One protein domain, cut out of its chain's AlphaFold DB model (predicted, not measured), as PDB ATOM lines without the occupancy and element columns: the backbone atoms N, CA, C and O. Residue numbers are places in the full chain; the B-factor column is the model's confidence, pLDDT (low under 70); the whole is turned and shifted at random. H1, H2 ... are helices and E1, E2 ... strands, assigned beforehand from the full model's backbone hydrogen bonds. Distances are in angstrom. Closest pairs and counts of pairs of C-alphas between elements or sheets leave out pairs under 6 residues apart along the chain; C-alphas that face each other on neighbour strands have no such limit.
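Overview. This is residues 119 to 249 of the 261 residues of an uncharacterized protein of Phocaeicola salanitronis (strain DSM 18170 / JCM 13657 / BL78) (UniProt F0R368). A long antiparallel sheet, E4 E5 E6, folds at a right-angled bend in its longest strand, E5; its E4 end has the long helix H2 beside it. Short H1 sits near the middle, between the small sheet E1 E2 E3 and the hairpin E7 E8, and the start of H2 packs on that hairpin. The printed part has 131 residues, with two named helices and eight named strands in the order E1 E2 E3 E4 E5 E6 H1 E7 E8 H2; the class is mixed, helices and strands, and the three sheets, E1 E2 E3, E4 E5 E6 and E7 E8, are antiparallel. It is compact, with a radius of gyration of the C-alphas of 16.1 A and spans of 48 by 42 by 27 A.

Arrangement. E4, residues 145 to 151, E5, residues 156 to 170, and E6, residues 176 to 182, form a meander, each strand the antiparallel neighbour of the one before, in a strongly twisted sheet. E5 bends by 91 degrees at residue 161. E4 and E5 are a hairpin, with N 149 and O 158 within hydrogen-bond range at 2.9 A. E5 and E6 are another, with N 167 and O 179 at 2.9 A. H2, residues 228 to 248, is on this sheet at a height of 4.6 A, over none of its strands; its closest C-alphas with E5 are those of Leu 248 and Met 157, 5.9 A. H1, residues 183 to 189, is on it too, and the closest C-alphas of H1 and E5 are those of Met 183 and Tyr 164, 5.2 A. E1, residues 119 to 122, E2, residues 125 to 128, and E3, residues 133 to 135, form a second meander; N 121 and O 125 are 3.0 A apart, N 126 and O 134 2.9 A. H1 is on this sheet as well, at a height of 9.2 A, and runs across the strands, at 87 degrees to E2 on the local plane. E7, residues 203 to 207, and E8, residues 220 to 224, are a hairpin, with N 204 and O 223 at 2.9 A. The closest C-alphas of E7 and H2 are those of Leu 206 and Tyr 230, 6.1 A. H1 and H2 are apart. In H1 and H2 every O i to N i+4 pair is within hydrogen-bond range.

Along the chain. E5 is 32.2 A long from first to last C-alpha, H2 30.1 A, E6 19.6 A and E4 17.8 A. E1 begins at C-alpha 119, (4.105, -47.270, -14.582); E5 begins at C-alpha 156, (20.565, -26.063, 9.333); H2 ends at C-alpha 248, (22.177, -33.708, 9.619).

Size, cuts and confidence. The two C-alphas farthest apart, those of Gly 174 and Pro 228, are 48.2 A apart. The printed part has no cut. The links H1 to E7 and E7 to E8 are long. The mean pLDDT of the printed part is 91.3; residues 137 and 139 are under 70.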
ATOM      1  N   ARG A 119       5.373 -47.889 -14.176       90.50
ATOM      2  CA  ARG A 119       4.105 -47.270 -14.582       90.50
ATOM      3  C   ARG A 119       4.266 -45.760 -14.741       90.50
ATOM      4  O   ARG A 119       5.044 -45.137 -14.025       90.50
ATOM      5  N   GLU A 120       3.565 -45.175 -15.704       91.00
ATOM      6  CA  GLU A 120       3.513 -43.720 -15.874       91.00
ATOM      7  C   GLU A 120       2.477 -43.153 -14.901       91.00
ATOM      8  O   GLU A 120       1.285 -43.360 -15.106       91.00
ATOM      9  N   ALA A 121       2.928 -42.484 -13.839       90.19
ATOM     10  CA  ALA A 121       2.059 -41.928 -12.794       90.19
ATOM     11  C   ALA A 121       1.535 -40.531 -13.162       90.19
ATOM     12  O   ALA A 121       0.413 -40.149 -12.847       90.19
ATOM     13  N   LEU A 122       2.365 -39.763 -13.867       88.31
ATOM     14  CA  LEU A 122       2.028 -38.474 -14.459       88.31
ATOM     15  C   LEU A 122       2.634 -38.427 -15.853       88.31
ATOM     16  O   LEU A 122       3.617 -39.105 -16.130       88.31
ATOM     17  N   LYS A 123       2.097 -37.573 -16.725       86.19
ATOM     18  CA  LYS A 123       2.610 -37.422 -18.091       86.19
ATOM     19  C   LYS A 123       4.125 -37.162 -18.096       86.19
ATOM     20  O   LYS A 123       4.578 -36.104 -17.660       86.19
ATOM     21  N   GLY A 124       4.889 -38.109 -18.637       87.81
ATOM     22  CA  GLY A 124       6.346 -38.075 -18.717       87.81
ATOM     23  C   GLY A 124       7.080 -38.429 -17.420       87.81
ATOM     24  O   GLY A 124       8.302 -38.319 -17.401       87.81
ATOM     25  N   ILE A 125       6.390 -38.856 -16.361       92.25
ATOM     26  CA  ILE A 125       6.977 -39.259 -15.077       92.25
ATOM     27  C   ILE A 125       6.620 -40.719 -14.808       92.25
ATOM     28  O   ILE A 125       5.454 -41.082 -14.641       92.25
ATOM     29  N   TRP A 126       7.652 -41.550 -14.771       92.94
ATOM     30  CA  TRP A 126       7.544 -42.992 -14.610       92.94
ATOM     31  C   TRP A 126       8.050 -43.403 -13.236       92.94
ATOM     32  O   TRP A 126       9.067 -42.894 -12.772       92.94
ATOM     33  N   VAL A 127       7.353 -44.345 -12.618       93.88
ATOM     34  CA  VAL A 127       7.605 -44.842 -11.266       93.88
ATOM     35  C   VAL A 127       7.746 -46.350 -11.333       93.88
ATOM     36  O   VAL A 127       6.982 -47.005 -12.044       93.88
ATOM     37  N   LYS A 128       8.720 -46.906 -10.624       94.44
ATOM     38  CA  LYS A 128       8.877 -48.350 -10.445       94.44
ATOM     39  C   LYS A 128       8.318 -48.756  -9.093       94.44
ATOM     40  O   LYS A 128       8.280 -47.941  -8.180       94.44
ATOM     41  N   PHE A 129       7.918 -50.016  -8.976       93.06
ATOM     42  CA  PHE A 129       7.379 -50.581  -7.738       93.06
ATOM     43  C   PHE A 129       8.298 -50.369  -6.523       93.06
ATOM     44  O   PHE A 129       7.801 -50.261  -5.422       93.06
ATOM     45  N   ASP A 130       9.617 -50.244  -6.717       94.50
ATOM     46  CA  ASP A 130      10.593 -49.974  -5.648       94.50
ATOM     47  C   ASP A 130      10.693 -48.489  -5.239       94.50
ATOM     48  O   ASP A 130      11.612 -48.102  -4.516       94.50
ATOM     49  N   GLY A 131       9.817 -47.626  -5.758       94.69
ATOM     50  CA  GLY A 131       9.824 -46.190  -5.484       94.69
ATOM     51  C   GLY A 131      10.794 -45.372  -6.336       94.69
ATOM     52  O   GLY A 131      10.881 -44.152  -6.183       94.69
ATOM     53  N   THR A 132      11.538 -45.990  -7.259       95.25
ATOM     54  CA  THR A 132      12.426 -45.239  -8.154       95.25
ATOM     55  C   THR A 132      11.625 -44.468  -9.206       95.25
ATOM     56  O   THR A 132      10.674 -44.991  -9.784       95.25
ATOM     57  N   VAL A 133      12.046 -43.230  -9.496       95.06
ATOM     58  CA  VAL A 133      11.354 -42.323 -10.423       95.06
ATOM     59  C   VAL A 133      12.257 -41.880 -11.576       95.06
ATOM     60  O   VAL A 133      13.431 -41.557 -11.373       95.06
ATOM     61  N   TRP A 134      11.698 -41.790 -12.785       92.44
ATOM     62  CA  TRP A 134      12.360 -41.260 -13.980       92.44
ATOM     63  C   TRP A 134      11.492 -40.245 -14.714       92.44
ATOM     64  O   TRP A 134      10.267 -40.363 -14.769       92.44
ATOM     65  N   LYS A 135      12.152 -39.281 -15.353       86.38
ATOM     66  CA  LYS A 135      11.551 -38.479 -16.413       86.38
ATOM     67  C   LYS A 135      11.699 -39.229 -17.734       86.38
ATOM     68  O   LYS A 135      12.811 -39.425 -18.215       86.38
ATOM     69  N   GLU A 136      10.576 -39.607 -18.331       80.00
ATOM     70  CA  GLU A 136      10.502 -40.521 -19.476       80.00
ATOM     71  C   GLU A 136      11.074 -41.912 -19.137       80.00
ATOM     72  O   GLU A 136      11.674 -42.135 -18.085       80.00
ATOM     73  N   LYS A 137      10.888 -42.895 -20.021       69.81
ATOM     74  CA  LYS A 137      11.295 -44.290 -19.778       69.81
ATOM     75  C   LYS A 137      12.806 -44.508 -19.995       69.81
ATOM     76  O   LYS A 137      13.210 -45.424 -20.706       69.81
ATOM     77  N   SER A 138      13.645 -43.638 -19.429       72.38
ATOM     78  CA  SER A 138      15.104 -43.645 -19.584       72.38
ATOM     79  C   SER A 138      15.813 -43.566 -18.235       72.38
ATOM     80  O   SER A 138      15.677 -42.590 -17.498       72.38
ATOM     81  N   ALA A 139      16.661 -44.559 -17.949       65.75
ATOM     82  CA  ALA A 139      17.453 -44.624 -16.719       65.75
ATOM     83  C   ALA A 139      18.382 -43.410 -16.513       65.75
ATOM     84  O   ALA A 139      18.737 -43.093 -15.381       65.75
ATOM     85  N   LYS A 140      18.738 -42.700 -17.595       73.19
ATOM     86  CA  LYS A 140      19.580 -41.492 -17.558       73.19
ATOM     87  C   LYS A 140      18.875 -40.273 -16.952       73.19
ATOM     88  O   LYS A 140      19.541 -39.313 -16.589       73.19
ATOM     89  N   ASN A 141      17.554 -40.329 -16.822       84.56
ATOM     90  CA  ASN A 141      16.716 -39.228 -16.363       84.56
ATOM     91  C   ASN A 141      16.088 -39.521 -14.991       84.56
ATOM     92  O   ASN A 141      14.945 -39.138 -14.731       84.56
ATOM     93  N   ARG A 142      16.799 -40.254 -14.126       90.25
ATOM     94  CA  ARG A 142      16.329 -40.533 -12.766       90.25
ATOM     95  C   ARG A 142      16.086 -39.215 -12.029       90.25
ATOM     96  O   ARG A 142      16.966 -38.357 -11.995       90.25
ATOM     97  N   ILE A 143      14.904 -39.068 -11.440       92.56
ATOM     98  CA  ILE A 143      14.561 -37.904 -10.622       92.56
ATOM     99  C   ILE A 143      14.883 -38.259  -9.166       92.56
ATOM    100  O   ILE A 143      14.369 -39.264  -8.668       92.56
ATOM    101  N   PRO A 144      15.753 -37.499  -8.481       93.44
ATOM    102  CA  PRO A 144      16.049 -37.752  -7.080       93.44
ATOM    103  C   PRO A 144      14.849 -37.392  -6.201       93.44
ATOM    104  O   PRO A 144      14.147 -36.409  -6.448       93.44
ATOM    105  N   ILE A 145      14.650 -38.181  -5.148       95.69
ATOM    106  CA  ILE A 145      13.682 -37.884  -4.096       95.69
ATOM    107  C   ILE A 145      14.335 -36.886  -3.139       95.69
ATOM    108  O   ILE A 145      15.413 -37.143  -2.598       95.69
ATOM    109  N   VAL A 146      13.682 -35.746  -2.940       95.31
ATOM    110  CA  VAL A 146      14.078 -34.725  -1.976       95.31
ATOM    111  C   VAL A 146      13.573 -35.165  -0.604       95.31
ATOM    112  O   VAL A 146      12.373 -35.325  -0.386       95.31
ATOM    113  N   LYS A 147      14.516 -35.413   0.302       94.81
ATOM    114  CA  LYS A 147      14.284 -35.987   1.638       94.81
ATOM    115  C   LYS A 147      14.786 -35.084   2.771       94.81
ATOM    116  O   LYS A 147      14.468 -35.329   3.931       94.81
ATOM    117  N   ASP A 148      15.549 -34.054   2.430       92.56
ATOM    118  CA  ASP A 148      16.058 -33.015   3.317       92.56
ATOM    119  C   ASP A 148      16.248 -31.711   2.523       92.56
ATOM    120  O   ASP A 148      16.404 -31.740   1.299       92.56
ATOM    121  N   ILE A 149      16.157 -30.572   3.214       90.38
ATOM    122  CA  ILE A 149      16.334 -29.222   2.658       90.38
ATOM    123  C   ILE A 149      17.176 -28.364   3.597       90.38
ATOM    124  O   ILE A 149      17.118 -28.534   4.812       90.38
ATOM    125  N   GLY A 150      17.935 -27.428   3.033       87.00
ATOM    126  CA  GLY A 150      18.631 -26.406   3.810       87.00
ATOM    127  C   GLY A 150      17.691 -25.267   4.204       87.00
ATOM    128  O   GLY A 150      16.906 -24.792   3.385       87.00
ATOM    129  N   ASP A 151      17.802 -24.823   5.446       81.19
ATOM    130  CA  ASP A 151      17.157 -23.647   6.017       81.19
ATOM    131  C   ASP A 151      18.253 -22.594   6.230       81.19
ATOM    132  O   ASP A 151      19.089 -22.701   7.129       81.19
ATOM    133  N   SER A 152      18.287 -21.615   5.322       79.19
ATOM    134  CA  SER A 152      19.342 -20.598   5.275       79.19
ATOM    135  C   SER A 152      19.316 -19.656   6.476       79.19
ATOM    136  O   SER A 152      20.352 -19.079   6.795       79.19
ATOM    137  N   ASP A 153      18.159 -19.471   7.113       79.81
ATOM    138  CA  ASP A 153      18.009 -18.528   8.226       79.81
ATOM    139  C   ASP A 153      18.608 -19.094   9.517       79.81
ATOM    140  O   ASP A 153      19.063 -18.353  10.386       79.81
ATOM    141  N   THR A 154      18.618 -20.421   9.637       73.56
ATOM    142  CA  THR A 154      19.120 -21.140  10.815       73.56
ATOM    143  C   THR A 154      20.399 -21.930  10.543       73.56
ATOM    144  O   THR A 154      20.879 -22.614  11.442       73.56
ATOM    145  N   ASP A 155      20.947 -21.832   9.326       80.31
ATOM    146  CA  ASP A 155      22.124 -22.575   8.852       80.31
ATOM    147  C   ASP A 155      22.042 -24.077   9.191       80.31
ATOM    148  O   ASP A 155      22.987 -24.693   9.690       80.31
ATOM    149  N   ARG A 156      20.854 -24.666   8.981       82.81
ATOM    150  CA  ARG A 156      20.565 -26.063   9.333       82.81
ATOM    151  C   ARG A 156      19.938 -26.828   8.179       82.81
ATOM    152  O   ARG A 156      19.269 -26.274   7.313       82.81
ATOM    153  N   MET A 157      20.083 -28.141   8.217       89.12
ATOM    154  CA  MET A 157      19.402 -29.078   7.336       89.12
ATOM    155  C   MET A 157      18.162 -29.646   8.031       89.12
ATOM    156  O   MET A 157      18.237 -30.146   9.152       89.12
ATOM    157  N   VAL A 158      17.013 -29.601   7.366       88.69
ATOM    158  CA  VAL A 158      15.729 -30.070   7.892       88.69
ATOM    159  C   VAL A 158      15.277 -31.291   7.092       88.69
ATOM    160  O   VAL A 158      15.139 -31.194   5.868       88.69
ATOM    161  N   PRO A 159      15.035 -32.452   7.730       91.94
ATOM    162  CA  PRO A 159      14.457 -33.591   7.037       91.94
ATOM    163  C   PRO A 159      12.999 -33.302   6.675       91.94
ATOM    164  O   PRO A 159      12.248 -32.705   7.445       91.94
ATOM    165  N   ILE A 160      12.582 -33.749   5.495       92.31
ATOM    166  CA  ILE A 160      11.227 -33.516   5.002       92.31
ATOM    167  C   ILE A 160      10.303 -34.641   5.497       92.31
ATOM    168  O   ILE A 160      10.579 -35.806   5.202       92.31
ATOM    169  N   PRO A 161       9.187 -34.328   6.187       91.12
ATOM    170  CA  PRO A 161       8.222 -35.337   6.631       91.12
ATOM    171  C   PRO A 161       7.524 -36.065   5.480       91.12
ATOM    172  O   PRO A 161       7.197 -37.241   5.600       91.12
ATOM    173  N   GLU A 162       7.286 -35.387   4.361       93.75
ATOM    174  CA  GLU A 162       6.673 -35.958   3.157       93.75
ATOM    175  C   GLU A 162       7.647 -35.841   1.977       93.75
ATOM    176  O   GLU A 162       7.611 -34.841   1.252       93.75
ATOM    177  N   PRO A 163       8.570 -36.808   1.806       95.75
ATOM    178  CA  PRO A 163       9.535 -36.781   0.718       95.75
ATOM    179  C   PRO A 163       8.838 -36.631  -0.629       95.75
ATOM    180  O   PRO A 163       7.792 -37.234  -0.885       95.75
ATOM    181  N   TYR A 164       9.422 -35.822  -1.502       96.56
ATOM    182  CA  TYR A 164       8.804 -35.453  -2.768       96.56
ATOM    183  C   TYR A 164       9.821 -35.461  -3.899       96.56
ATOM    184  O   TYR A 164      11.029 -35.399  -3.685       96.56
ATOM    185  N   ILE A 165       9.326 -35.489  -5.131       95.44
ATOM    186  CA  ILE A 165      10.142 -35.193  -6.307       95.44
ATOM    187  C   ILE A 165       9.895 -33.760  -6.767       95.44
ATOM    188  O   ILE A 165       8.782 -33.240  -6.663       95.44
ATOM    189  N   SER A 166      10.926 -33.127  -7.317       93.00
ATOM    190  CA  SER A 166      10.796 -31.859  -8.034       93.00
ATOM    191  C   SER A 166      10.901 -32.106  -9.535       93.00
ATOM    192  O   SER A 166      11.810 -32.802  -9.989       93.00
ATOM    193  N   TYR A 167       9.974 -31.556 -10.317       89.56
ATOM    194  CA  TYR A 167       9.969 -31.702 -11.770       89.56
ATOM    195  C   TYR A 167       9.478 -30.433 -12.468       89.56
ATOM    196  O   TYR A 167       8.637 -29.698 -11.958       89.56
ATOM    197  N   ARG A 168       9.998 -30.183 -13.674       87.19
ATOM    198  CA  ARG A 168       9.667 -28.996 -14.472       87.19
ATOM    199  C   ARG A 168       8.579 -29.275 -15.487       87.19
ATOM    200  O   ARG A 168       8.709 -30.193 -16.301       87.19
ATOM    201  N   VAL A 169       7.565 -28.417 -15.507       85.19
ATOM    202  CA  VAL A 169       6.464 -28.461 -16.475       85.19
ATOM    203  C   VAL A 169       6.472 -27.189 -17.310       85.19
ATOM    204  O   VAL A 169       6.651 -26.096 -16.784       85.19
ATOM    205  N   LYS A 170       6.273 -27.323 -18.624       85.31
ATOM    206  CA  LYS A 170       6.172 -26.166 -19.517       85.31
ATOM    207  C   LYS A 170       4.861 -25.423 -19.256       85.31
ATOM    208  O   LYS A 170       3.789 -26.025 -19.322       85.31
ATOM    209  N   ASN A 171       4.941 -24.130 -18.974       86.31
ATOM    210  CA  ASN A 171       3.775 -23.294 -18.725       86.31
ATOM    211  C   ASN A 171       3.188 -22.737 -20.035       86.31
ATOM    212  O   ASN A 171       3.786 -22.822 -21.112       86.31
ATOM    213  N   LYS A 172       1.990 -22.145 -19.946       87.06
ATOM    214  CA  LYS A 172       1.260 -21.602 -21.109       87.06
ATOM    215  C   LYS A 172       1.973 -20.441 -21.819       87.06
ATOM    216  O   LYS A 172       1.598 -20.103 -22.934       87.06
ATOM    217  N   TYR A 173       2.985 -19.849 -21.186       87.25
ATOM    218  CA  TYR A 173       3.790 -18.750 -21.721       87.25
ATOM    219  C   TYR A 173       5.123 -19.228 -22.319       87.25
ATOM    220  O   TYR A 173       5.951 -18.416 -22.713       87.25
ATOM    221  N   GLY A 174       5.343 -20.545 -22.393       84.62
ATOM    222  CA  GLY A 174       6.549 -21.139 -22.969       84.62
ATOM    223  C   GLY A 174       7.727 -21.286 -22.002       84.62
ATOM    224  O   GLY A 174       8.716 -21.909 -22.387       84.62
ATOM    225  N   GLY A 175       7.610 -20.781 -20.768       89.44
ATOM    226  CA  GLY A 175       8.573 -20.992 -19.685       89.44
ATOM    227  C   GLY A 175       8.392 -22.343 -18.987       89.44
ATOM    228  O   GLY A 175       7.565 -23.159 -19.396       89.44
ATOM    229  N   TYR A 176       9.156 -22.575 -17.919       88.50
ATOM    230  CA  TYR A 176       9.045 -23.769 -17.081       88.50
ATOM    231  C   TYR A 176       8.715 -23.380 -15.645       88.50
ATOM    232  O   TYR A 176       9.368 -22.499 -15.093       88.50
ATOM    233  N   ASP A 177       7.751 -24.079 -15.054       89.12
ATOM    234  CA  ASP A 177       7.434 -23.985 -13.634       89.12
ATOM    235  C   ASP A 177       7.961 -25.242 -12.931       89.12
ATOM    236  O   ASP A 177       7.765 -26.359 -13.428       89.12
ATOM    237  N   ASP A 178       8.600 -25.069 -11.775       89.62
ATOM    238  CA  ASP A 178       8.926 -26.178 -10.882       89.62
ATOM    239  C   ASP A 178       7.649 -26.633 -10.150       89.62
ATOM    240  O   ASP A 178       6.839 -25.832  -9.670       89.62
ATOM    241  N   LYS A 179       7.429 -27.944 -10.128       92.00
ATOM    242  CA  LYS A 179       6.314 -28.612  -9.458       92.00
ATOM    243  C   LYS A 179       6.856 -29.652  -8.498       92.00
ATOM    244  O   LYS A 179       7.897 -30.261  -8.744       92.00
ATOM    245  N   HIS A 180       6.104 -29.877  -7.430       93.94
ATOM    246  CA  HIS A 180       6.417 -30.866  -6.414       93.94
ATOM    247  C   HIS A 180       5.244 -31.825  -6.255       93.94
ATOM    248  O   HIS A 180       4.087 -31.410  -6.326       93.94
ATOM    249  N   ILE A 181       5.551 -33.101  -6.050       95.25
ATOM    250  CA  ILE A 181       4.572 -34.123  -5.686       95.25
ATOM    251  C   ILE A 181       5.215 -35.078  -4.686       95.25
ATOM    252  O   ILE A 181       6.352 -35.511  -4.893       95.25
ATOM    253  N   SER A 182       4.504 -35.369  -3.595       97.06
ATOM    254  CA  SER A 182       4.963 -36.337  -2.600       97.06
ATOM    255  C   SER A 182       5.056 -37.730  -3.212       97.06
ATOM    256  O   SER A 182       4.295 -38.088  -4.116       97.06
ATOM    257  N   MET A 183       5.994 -38.524  -2.708       97.25
ATOM    258  CA  MET A 183       6.183 -39.888  -3.180       97.25
ATOM    259  C   MET A 183       4.958 -40.762  -2.912       97.25
ATOM    260  O   MET A 183       4.540 -41.463  -3.823       97.25
ATOM    261  N   ASP A 184       4.310 -40.644  -1.751       96.88
ATOM    262  CA  ASP A 184       3.076 -41.387  -1.443       96.88
ATOM    263  C   ASP A 184       1.978 -41.149  -2.497       96.88
ATOM    264  O   ASP A 184       1.383 -42.096  -3.011       96.88
ATOM    265  N   ASN A 185       1.757 -39.888  -2.895       95.75
ATOM    266  CA  ASN A 185       0.789 -39.550  -3.944       95.75
ATOM    267  C   ASN A 185       1.216 -40.091  -5.312       95.75
ATOM    268  O   ASN A 185       0.378 -40.490  -6.115       95.75
ATOM    269  N   LEU A 186       2.516 -40.084  -5.598       95.69
ATOM    270  CA  LEU A 186       3.047 -40.577  -6.859       95.69
ATOM    271  C   LEU A 186       2.917 -42.110  -6.971       95.69
ATOM    272  O   LEU A 186       2.547 -42.612  -8.033       95.69
ATOM    273  N   MET A 187       3.167 -42.840  -5.880       95.81
ATOM    274  CA  MET A 187       2.963 -44.291  -5.791       95.81
ATOM    275  C   MET A 187       1.478 -44.652  -5.898       95.81
ATOM    276  O   MET A 187       1.126 -45.608  -6.588       95.81
ATOM    277  N   ASP A 188       0.596 -43.862  -5.286       93.88
ATOM    278  CA  ASP A 188      -0.857 -44.010  -5.412       93.88
ATOM    279  C   ASP A 188      -1.345 -43.802  -6.850       93.88
ATOM    280  O   ASP A 188      -2.069 -44.637  -7.384       93.88
ATOM    281  N   MET A 189      -0.899 -42.733  -7.518       92.00
ATOM    282  CA  MET A 189      -1.223 -42.484  -8.930       92.00
ATOM    283  C   MET A 189      -0.749 -43.619  -9.846       92.00
ATOM    284  O   MET A 189      -1.371 -43.889 -10.870       92.00
ATOM    285  N   ALA A 190       0.344 -44.287  -9.476       91.50
ATOM    286  CA  ALA A 190       0.851 -45.469 -10.160       91.50
ATOM    287  C   ALA A 190       0.142 -46.775  -9.747       91.50
ATOM    288  O   ALA A 190       0.512 -47.835 -10.247       91.50
ATOM    289  N   GLU A 191      -0.852 -46.744  -8.856       90.56
ATOM    290  CA  GLU A 191      -1.531 -47.924  -8.297       90.56
ATOM    291  C   GLU A 191      -0.561 -48.919  -7.614       90.56
ATOM    292  O   GLU A 191      -0.712 -50.137  -7.743       90.56
ATOM    293  N   PHE A 192       0.473 -48.408  -6.935       93.31
ATOM    294  CA  PHE A 192       1.446 -49.194  -6.156       93.31
ATOM    295  C   PHE A 192       1.210 -49.145  -4.637       93.31
ATOM    296  O   PHE A 192       1.976 -49.734  -3.884       93.31
ATOM    297  N   VAL A 193       0.163 -48.468  -4.164       94.44
ATOM    298  CA  VAL A 193      -0.246 -48.525  -2.751       94.44
ATOM    299  C   VAL A 193      -1.307 -49.609  -2.598       94.44
ATOM    300  O   VAL A 193      -2.333 -49.566  -3.280       94.44
ATOM    301  N   ASN A 194      -1.063 -50.585  -1.724       90.94
ATOM    302  CA  ASN A 194      -1.995 -51.689  -1.508       90.94
ATOM    303  C   ASN A 194      -3.245 -51.247  -0.743       90.94
ATOM    304  O   ASN A 194      -3.240 -50.253  -0.023       90.94
ATOM    305  N   GLY A 195      -4.315 -52.030  -0.858       86.25
ATOM    306  CA  GLY A 195      -5.586 -51.748  -0.193       86.25
ATOM    307  C   GLY A 195      -6.488 -50.802  -0.988       86.25
ATOM    308  O   GLY A 195      -6.144 -50.332  -2.071       86.25
ATOM    309  N   ASP A 196      -7.684 -50.558  -0.457       81.81
ATOM    310  CA  ASP A 196      -8.700 -49.708  -1.076       81.81
ATOM    311  C   ASP A 196      -9.038 -48.525  -0.160       81.81
ATOM    312  O   ASP A 196      -9.594 -48.700   0.925       81.81
ATOM    313  N   LYS A 197      -8.730 -47.306  -0.615       87.38
ATOM    314  CA  LYS A 197      -8.985 -46.061   0.129       87.38
ATOM    315  C   LYS A 197     -10.410 -45.527   0.016       87.38
ATOM    316  O   LYS A 197     -10.765 -44.556   0.673       87.38
ATOM    317  N   SER A 198     -11.226 -46.094  -0.856       81.19
ATOM    318  CA  SER A 198     -12.443 -45.440  -1.349       81.19
ATOM    319  C   SER A 198     -13.604 -45.496  -0.366       81.19
ATOM    320  O   SER A 198     -14.467 -44.619  -0.373       81.19
ATOM    321  N   GLY A 199     -13.605 -46.518   0.490       83.25
ATOM    322  CA  GLY A 199     -14.506 -46.629   1.634       83.25
ATOM    323  C   GLY A 199     -13.986 -45.951   2.904       83.25
ATOM    324  O   GLY A 199     -14.705 -45.939   3.904       83.25
ATOM    325  N   MET A 200     -12.765 -45.403   2.886       88.31
ATOM    326  CA  MET A 200     -12.142 -44.811   4.069       88.31
ATOM    327  C   MET A 200     -12.650 -43.394   4.326       88.31
ATOM    328  O   MET A 200     -12.892 -42.614   3.403       88.31
ATOM    329  N   ARG A 201     -12.789 -43.038   5.604       92.94
ATOM    330  CA  ARG A 201     -13.192 -41.689   6.029       92.94
ATOM    331  C   ARG A 201     -12.024 -40.717   5.978       92.94
ATOM    332  O   ARG A 201     -12.208 -39.569   5.577       92.94
ATOM    333  N   ASN A 202     -10.847 -41.166   6.403       95.00
ATOM    334  CA  ASN A 202      -9.643 -40.357   6.482       95.00
ATOM    335  C   ASN A 202      -8.423 -41.202   6.077       95.00
ATOM    336  O   ASN A 202      -7.659 -41.624   6.942       95.00
ATOM    337  N   PRO A 203      -8.235 -41.481   4.774       95.81
ATOM    338  CA  PRO A 203      -7.179 -42.372   4.309       95.81
ATOM    339  C   PRO A 203      -5.778 -41.779   4.506       95.81
ATOM    340  O   PRO A 203      -5.540 -40.584   4.289       95.81
ATOM    341  N   GLY A 204      -4.828 -42.636   4.869       96.12
ATOM    342  CA  GLY A 204      -3.396 -42.354   4.922       96.12
ATOM    343  C   GLY A 204      -2.583 -43.531   4.387       96.12
ATOM    344  O   GLY A 204      -3.022 -44.677   4.472       96.12
ATOM    345  N   VAL A 205      -1.405 -43.242   3.831       97.62
ATOM    346  CA  VAL A 205      -0.463 -44.276   3.381       97.62
ATOM    347  C   VAL A 205       0.398 -44.707   4.565       97.62
ATOM    348  O   VAL A 205       1.162 -43.910   5.114       97.62
ATOM    349  N   LEU A 206       0.241 -45.961   4.974       97.88
ATOM    350  CA  LEU A 206       1.078 -46.628   5.959       97.88
ATOM    351  C   LEU A 206       2.311 -47.210   5.269       97.88
ATOM    352  O   LEU A 206       2.192 -47.920   4.273       97.88
ATOM    353  N   HIS A 207       3.478 -46.934   5.845       97.75
ATOM    354  CA  HIS A 207       4.733 -47.612   5.530       97.75
ATOM    355  C   HIS A 207       4.903 -48.715   6.574       97.75
ATOM    356  O   HIS A 207       5.112 -48.417   7.751       97.75
ATOM    357  N   LYS A 208       4.695 -49.975   6.182       96.81
ATOM    358  CA  LYS A 208       4.509 -51.099   7.123       96.81
ATOM    359  C   LYS A 208       5.731 -51.384   7.991       96.81
ATOM    360  O   LYS A 208       5.583 -51.788   9.142       96.81
ATOM    361  N   ASP A 209       6.925 -51.162   7.460       96.50
ATOM    362  CA  ASP A 209       8.185 -51.260   8.201       96.50
ATOM    363  C   ASP A 209       8.462 -50.054   9.122       96.50
ATOM    364  O   ASP A 209       9.336 -50.121   9.987       96.50
ATOM    365  N   GLY A 210       7.687 -48.978   8.985       94.81
ATOM    366  CA  GLY A 210       7.860 -47.713   9.692       94.81
ATOM    367  C   GLY A 210       8.866 -46.753   9.050       94.81
ATOM    368  O   GLY A 210       8.957 -45.615   9.511       94.81
ATOM    369  N   ASP A 211       9.577 -47.156   7.993       95.06
ATOM    370  CA  ASP A 211      10.521 -46.299   7.276       95.06
ATOM    371  C   ASP A 211       9.782 -45.458   6.231       95.06
ATOM    372  O   ASP A 211       9.470 -45.920   5.138       95.06
ATOM    373  N   TYR A 212       9.564 -44.180   6.545       94.81
ATOM    374  CA  TYR A 212       8.879 -43.222   5.668       94.81
ATOM    375  C   TYR A 212       9.619 -42.907   4.346       94.81
ATOM    376  O   TYR A 212       9.128 -42.105   3.543       94.81
ATOM    377  N   LEU A 213      10.816 -43.468   4.131       95.25
ATOM    378  CA  LEU A 213      11.590 -43.381   2.891       95.25
ATOM    379  C   LEU A 213      11.512 -44.662   2.048       95.25
ATOM    380  O   LEU A 213      12.010 -44.656   0.916       95.25
ATOM    381  N   ASN A 214      10.922 -45.742   2.569       96.62
ATOM    382  CA  ASN A 214      10.779 -47.005   1.858       96.62
ATOM    383  C   ASN A 214       9.470 -47.044   1.055       96.62
ATOM    384  O   ASN A 214       8.435 -47.536   1.502       96.62
ATOM    385  N   PHE A 215       9.551 -46.562  -0.185       97.06
ATOM    386  CA  PHE A 215       8.431 -46.507  -1.130       97.06
ATOM    387  C   PHE A 215       8.254 -47.788  -1.963       97.06
ATOM    388  O   PHE A 215       7.743 -47.709  -3.077       97.06
ATOM    389  N   SER A 216       8.700 -48.947  -1.476       96.06
ATOM    390  CA  SER A 216       8.420 -50.221  -2.147       96.06
ATOM    391  C   SER A 216       6.923 -50.541  -2.083       96.06
ATOM    392  O   SER A 216       6.300 -50.362  -1.040       96.06
ATOM    393  N   ASP A 217       6.322 -50.999  -3.177       94.19
ATOM    394  CA  ASP A 217       4.880 -51.257  -3.279       94.19
ATOM    395  C   ASP A 217       4.396 -52.254  -2.224       94.19
ATOM    396  O   ASP A 217       3.373 -52.049  -1.575       94.19
ATOM    397  N   ASP A 218       5.179 -53.299  -1.979       93.38
ATOM    398  CA  ASP A 218       4.950 -54.275  -0.921       93.38
ATOM    399  C   ASP A 218       5.057 -53.698   0.498       93.38
ATOM    400  O   ASP A 218       4.612 -54.368   1.427       93.38
ATOM    401  N   ASN A 219       5.571 -52.479   0.686       97.12
ATOM    402  CA  ASN A 219       5.634 -51.769   1.965       97.12
ATOM    403  C   ASN A 219       4.482 -50.769   2.166       97.12
ATOM    404  O   ASN A 219       4.200 -50.396   3.305       97.12
ATOM    405  N   LEU A 220       3.797 -50.356   1.095       97.06
ATOM    406  CA  LEU A 220       2.782 -49.303   1.139       97.06
ATOM    407  C   LEU A 220       1.364 -49.871   1.211       97.06
ATOM    408  O   LEU A 220       0.977 -50.729   0.410       97.06
ATOM    409  N   GLU A 221       0.560 -49.352   2.136       96.69
ATOM    410  CA  GLU A 221      -0.834 -49.760   2.319       96.69
ATOM    411  C   GLU A 221      -1.737 -48.585   2.711       96.69
ATOM    412  O   GLU A 221      -1.362 -47.719   3.500       96.69
ATOM    413  N   TRP A 222      -2.951 -48.554   2.167       97.19
ATOM    414  CA  TRP A 222      -4.002 -47.644   2.593       97.19
ATOM    415  C   TRP A 222      -4.592 -48.092   3.926       97.19
ATOM    416  O   TRP A 222      -5.088 -49.210   4.051       97.19
ATOM    417  N   VAL A 223      -4.614 -47.183   4.897       96.31
ATOM    418  CA  VAL A 223      -5.263 -47.380   6.198       96.31
ATOM    419  C   VAL A 223      -6.027 -46.125   6.612       96.31
ATOM    420  O   VAL A 223      -5.782 -45.028   6.104       96.31
ATOM    421  N   GLU A 224      -6.942 -46.258   7.571       96.75
ATOM    422  CA  GLU A 224      -7.531 -45.091   8.231       96.75
ATOM    423  C   GLU A 224      -6.457 -44.392   9.064       96.75
ATOM    424  O   GLU A 224      -5.772 -45.031   9.862       96.75
ATOM    425  N   LYS A 225      -6.330 -43.071   8.943       96.81
ATOM    426  CA  LYS A 225      -5.383 -42.305   9.762       96.81
ATOM    427  C   LYS A 225      -5.667 -42.436  11.253       96.81
ATOM    428  O   LYS A 225      -4.746 -42.355  12.052       96.81
ATOM    429  N   ASP A 226      -6.920 -42.673  11.627       95.50
ATOM    430  CA  ASP A 226      -7.325 -42.858  13.022       95.50
ATOM    431  C   ASP A 226      -7.047 -44.288  13.537       95.50
ATOM    432  O   ASP A 226      -7.316 -44.587  14.700       95.50
ATOM    433  N   SER A 227      -6.515 -45.180  12.689       96.62
ATOM    434  CA  SER A 227      -6.147 -46.542  13.088       96.62
ATOM    435  C   SER A 227      -4.951 -46.557  14.053       96.62
ATOM    436  O   SER A 227      -4.044 -45.724  13.927       96.62
ATOM    437  N   PRO A 228      -4.905 -47.510  15.004       97.44
ATOM    438  CA  PRO A 228      -3.765 -47.671  15.906       97.44
ATOM    439  C   PRO A 228      -2.426 -47.834  15.172       97.44
ATOM    440  O   PRO A 228      -1.420 -47.266  15.592       97.44
ATOM    441  N   GLU A 229      -2.417 -48.566  14.057       96.69
ATOM    442  CA  GLU A 229      -1.224 -48.844  13.260       96.69
ATOM    443  C   GLU A 229      -0.675 -47.567  12.614       96.69
ATOM    444  O   GLU A 229       0.531 -47.313  12.661       96.69
ATOM    445  N   TYR A 230      -1.555 -46.721  12.065       97.50
ATOM    446  CA  TYR A 230      -1.142 -45.448  11.478       97.50
ATOM    447  C   TYR A 230      -0.631 -44.466  12.535       97.50
ATOM    448  O   TYR A 230       0.369 -43.785  12.313       97.50
ATOM    449  N   GLN A 231      -1.282 -44.398  13.697       97.88
ATOM    450  CA  GLN A 231      -0.841 -43.529  14.792       97.88
ATOM    451  C   GLN A 231       0.538 -43.943  15.321       97.88
ATOM    452  O   GLN A 231       1.394 -43.086  15.553       97.88
ATOM    453  N   GLU A 232       0.790 -45.248  15.443       97.31
ATOM    454  CA  GLU A 232       2.103 -45.772  15.822       97.31
ATOM    455  C   GLU A 232       3.169 -45.479  14.757       97.31
ATOM    456  O   GLU A 232       4.275 -45.046  15.091       97.31
ATOM    457  N   TYR A 233       2.836 -45.631  13.472       97.62
ATOM    458  CA  TYR A 233       3.714 -45.214  12.377       97.62
ATOM    459  C   TYR A 233       4.061 -43.724  12.462       97.62
ATOM    460  O   TYR A 233       5.234 -43.362  12.415       97.62
ATOM    461  N   MET A 234       3.073 -42.851  12.664       97.31
ATOM    462  CA  MET A 234       3.310 -41.410  12.779       97.31
ATOM    463  C   MET A 234       4.185 -41.051  13.986       97.31
ATOM    464  O   MET A 234       5.001 -40.127  13.897       97.31
ATOM    465  N   ARG A 235       4.067 -41.792  15.097       95.94
ATOM    466  CA  ARG A 235       4.952 -41.649  16.261       95.94
ATOM    467  C   ARG A 235       6.396 -42.018  15.910       95.94
ATOM    468  O   ARG A 235       7.286 -41.201  16.134       95.94
ATOM    469  N   LYS A 236       6.621 -43.193  15.309       95.69
ATOM    470  CA  LYS A 236       7.959 -43.645  14.879       95.69
ATOM    471  C   LYS A 236       8.583 -42.699  13.858       95.69
ATOM    472  O   LYS A 236       9.711 -42.253  14.033       95.69
ATOM    473  N   LYS A 237       7.806 -42.289  12.855       95.94
ATOM    474  CA  LYS A 237       8.220 -41.317  11.841       95.94
ATOM    475  C   LYS A 237       8.700 -40.009  12.465       95.94
ATOM    476  O   LYS A 237       9.699 -39.446  12.032       95.94
ATOM    477  N   LYS A 238       8.006 -39.513  13.492       94.69
ATOM    478  CA  LYS A 238       8.424 -38.309  14.217       94.69
ATOM    479  C   LYS A 238       9.766 -38.507  14.929       94.69
ATOM    480  O   LYS A 238      10.617 -37.628  14.841       94.69
ATOM    481  N   GLU A 239       9.960 -39.641  15.598       93.75
ATOM    482  CA  GLU A 239      11.224 -39.982  16.270       93.75
ATOM    483  C   GLU A 239      12.382 -40.103  15.269       93.75
ATOM    484  O   GLU A 239      13.478 -39.598  15.516       93.75
ATOM    485  N   ASP A 240      12.124 -40.691  14.103       93.44
ATOM    486  CA  ASP A 240      13.099 -40.808  13.021       93.44
ATOM    487  C   ASP A 240      13.469 -39.446  12.421       93.44
ATOM    488  O   ASP A 240      14.646 -39.183  12.171       93.44
ATOM    489  N   LEU A 241      12.494 -38.551  12.237       93.12
ATOM    490  CA  LEU A 241      12.740 -37.174  11.799       93.12
ATOM    491  C   LEU A 241      13.581 -36.400  12.822       93.12
ATOM    492  O   LEU A 241      14.514 -35.696  12.434       93.12
ATOM    493  N   GLU A 242      13.291 -36.532  14.118       91.56
ATOM    494  CA  GLU A 242      14.072 -35.892  15.185       91.56
ATOM    495  C   GLU A 242      15.514 -36.435  15.206       91.56
ATOM    496  O   GLU A 242      16.465 -35.648  15.178       91.56
ATOM    497  N   ARG A 243      15.699 -37.762  15.134       91.06
ATOM    498  CA  ARG A 243      17.028 -38.392  15.037       91.06
ATOM    499  C   ARG A 243      17.799 -37.891  13.816       91.06
ATOM    500  O   ARG A 243      18.937 -37.449  13.939       91.06
ATOM    501  N   ARG A 244      17.157 -37.883  12.648       91.62
ATOM    502  CA  ARG A 244      17.773 -37.419  11.405       91.62
ATOM    503  C   ARG A 244      18.113 -35.933  11.430       91.62
ATOM    504  O   ARG A 244      19.116 -35.527  10.854       91.62
ATOM    505  N   THR A 245      17.313 -35.116  12.110       90.38
ATOM    506  CA  THR A 245      17.628 -33.694  12.301       90.38
ATOM    507  C   THR A 245      18.930 -33.523  13.087       90.38
ATOM    508  O   THR A 245      19.743 -32.673  12.734       90.38
ATOM    509  N   ILE A 246      19.169 -34.344  14.112       88.81
ATOM    510  CA  ILE A 246      20.430 -34.330  14.869       88.81
ATOM    511  C   ILE A 246      21.599 -34.780  13.980       88.81
ATOM    512  O   ILE A 246      22.630 -34.113  13.941       88.81
ATOM    513  N   GLU A 247      21.427 -35.869  13.226       90.81
ATOM    514  CA  GLU A 247      22.460 -36.414  12.329       90.81
ATOM    515  C   GLU A 247      22.878 -35.435  11.226       90.81
ATOM    516  O   GLU A 247      24.058 -35.337  10.897       90.81
ATOM    517  N   LEU A 248      21.919 -34.698  10.662       89.75
ATOM    518  CA  LEU A 248      22.177 -33.708   9.619       89.75
ATOM    519  C   LEU A 248      22.872 -32.441  10.148       89.75
ATOM    520  O   LEU A 248      23.456 -31.702   9.359       89.75
ATOM    521  N   ASN A 249      22.823 -32.190  11.461       88.62
ATOM    522  CA  ASN A 249      23.312 -30.960  12.086       88.62
ATOM    523  C   ASN A 249      24.228 -31.242  13.295       88.62
ATOM    524  O   ASN A 249      23.956 -30.752  14.396       88.62
TER     525      ASN A 249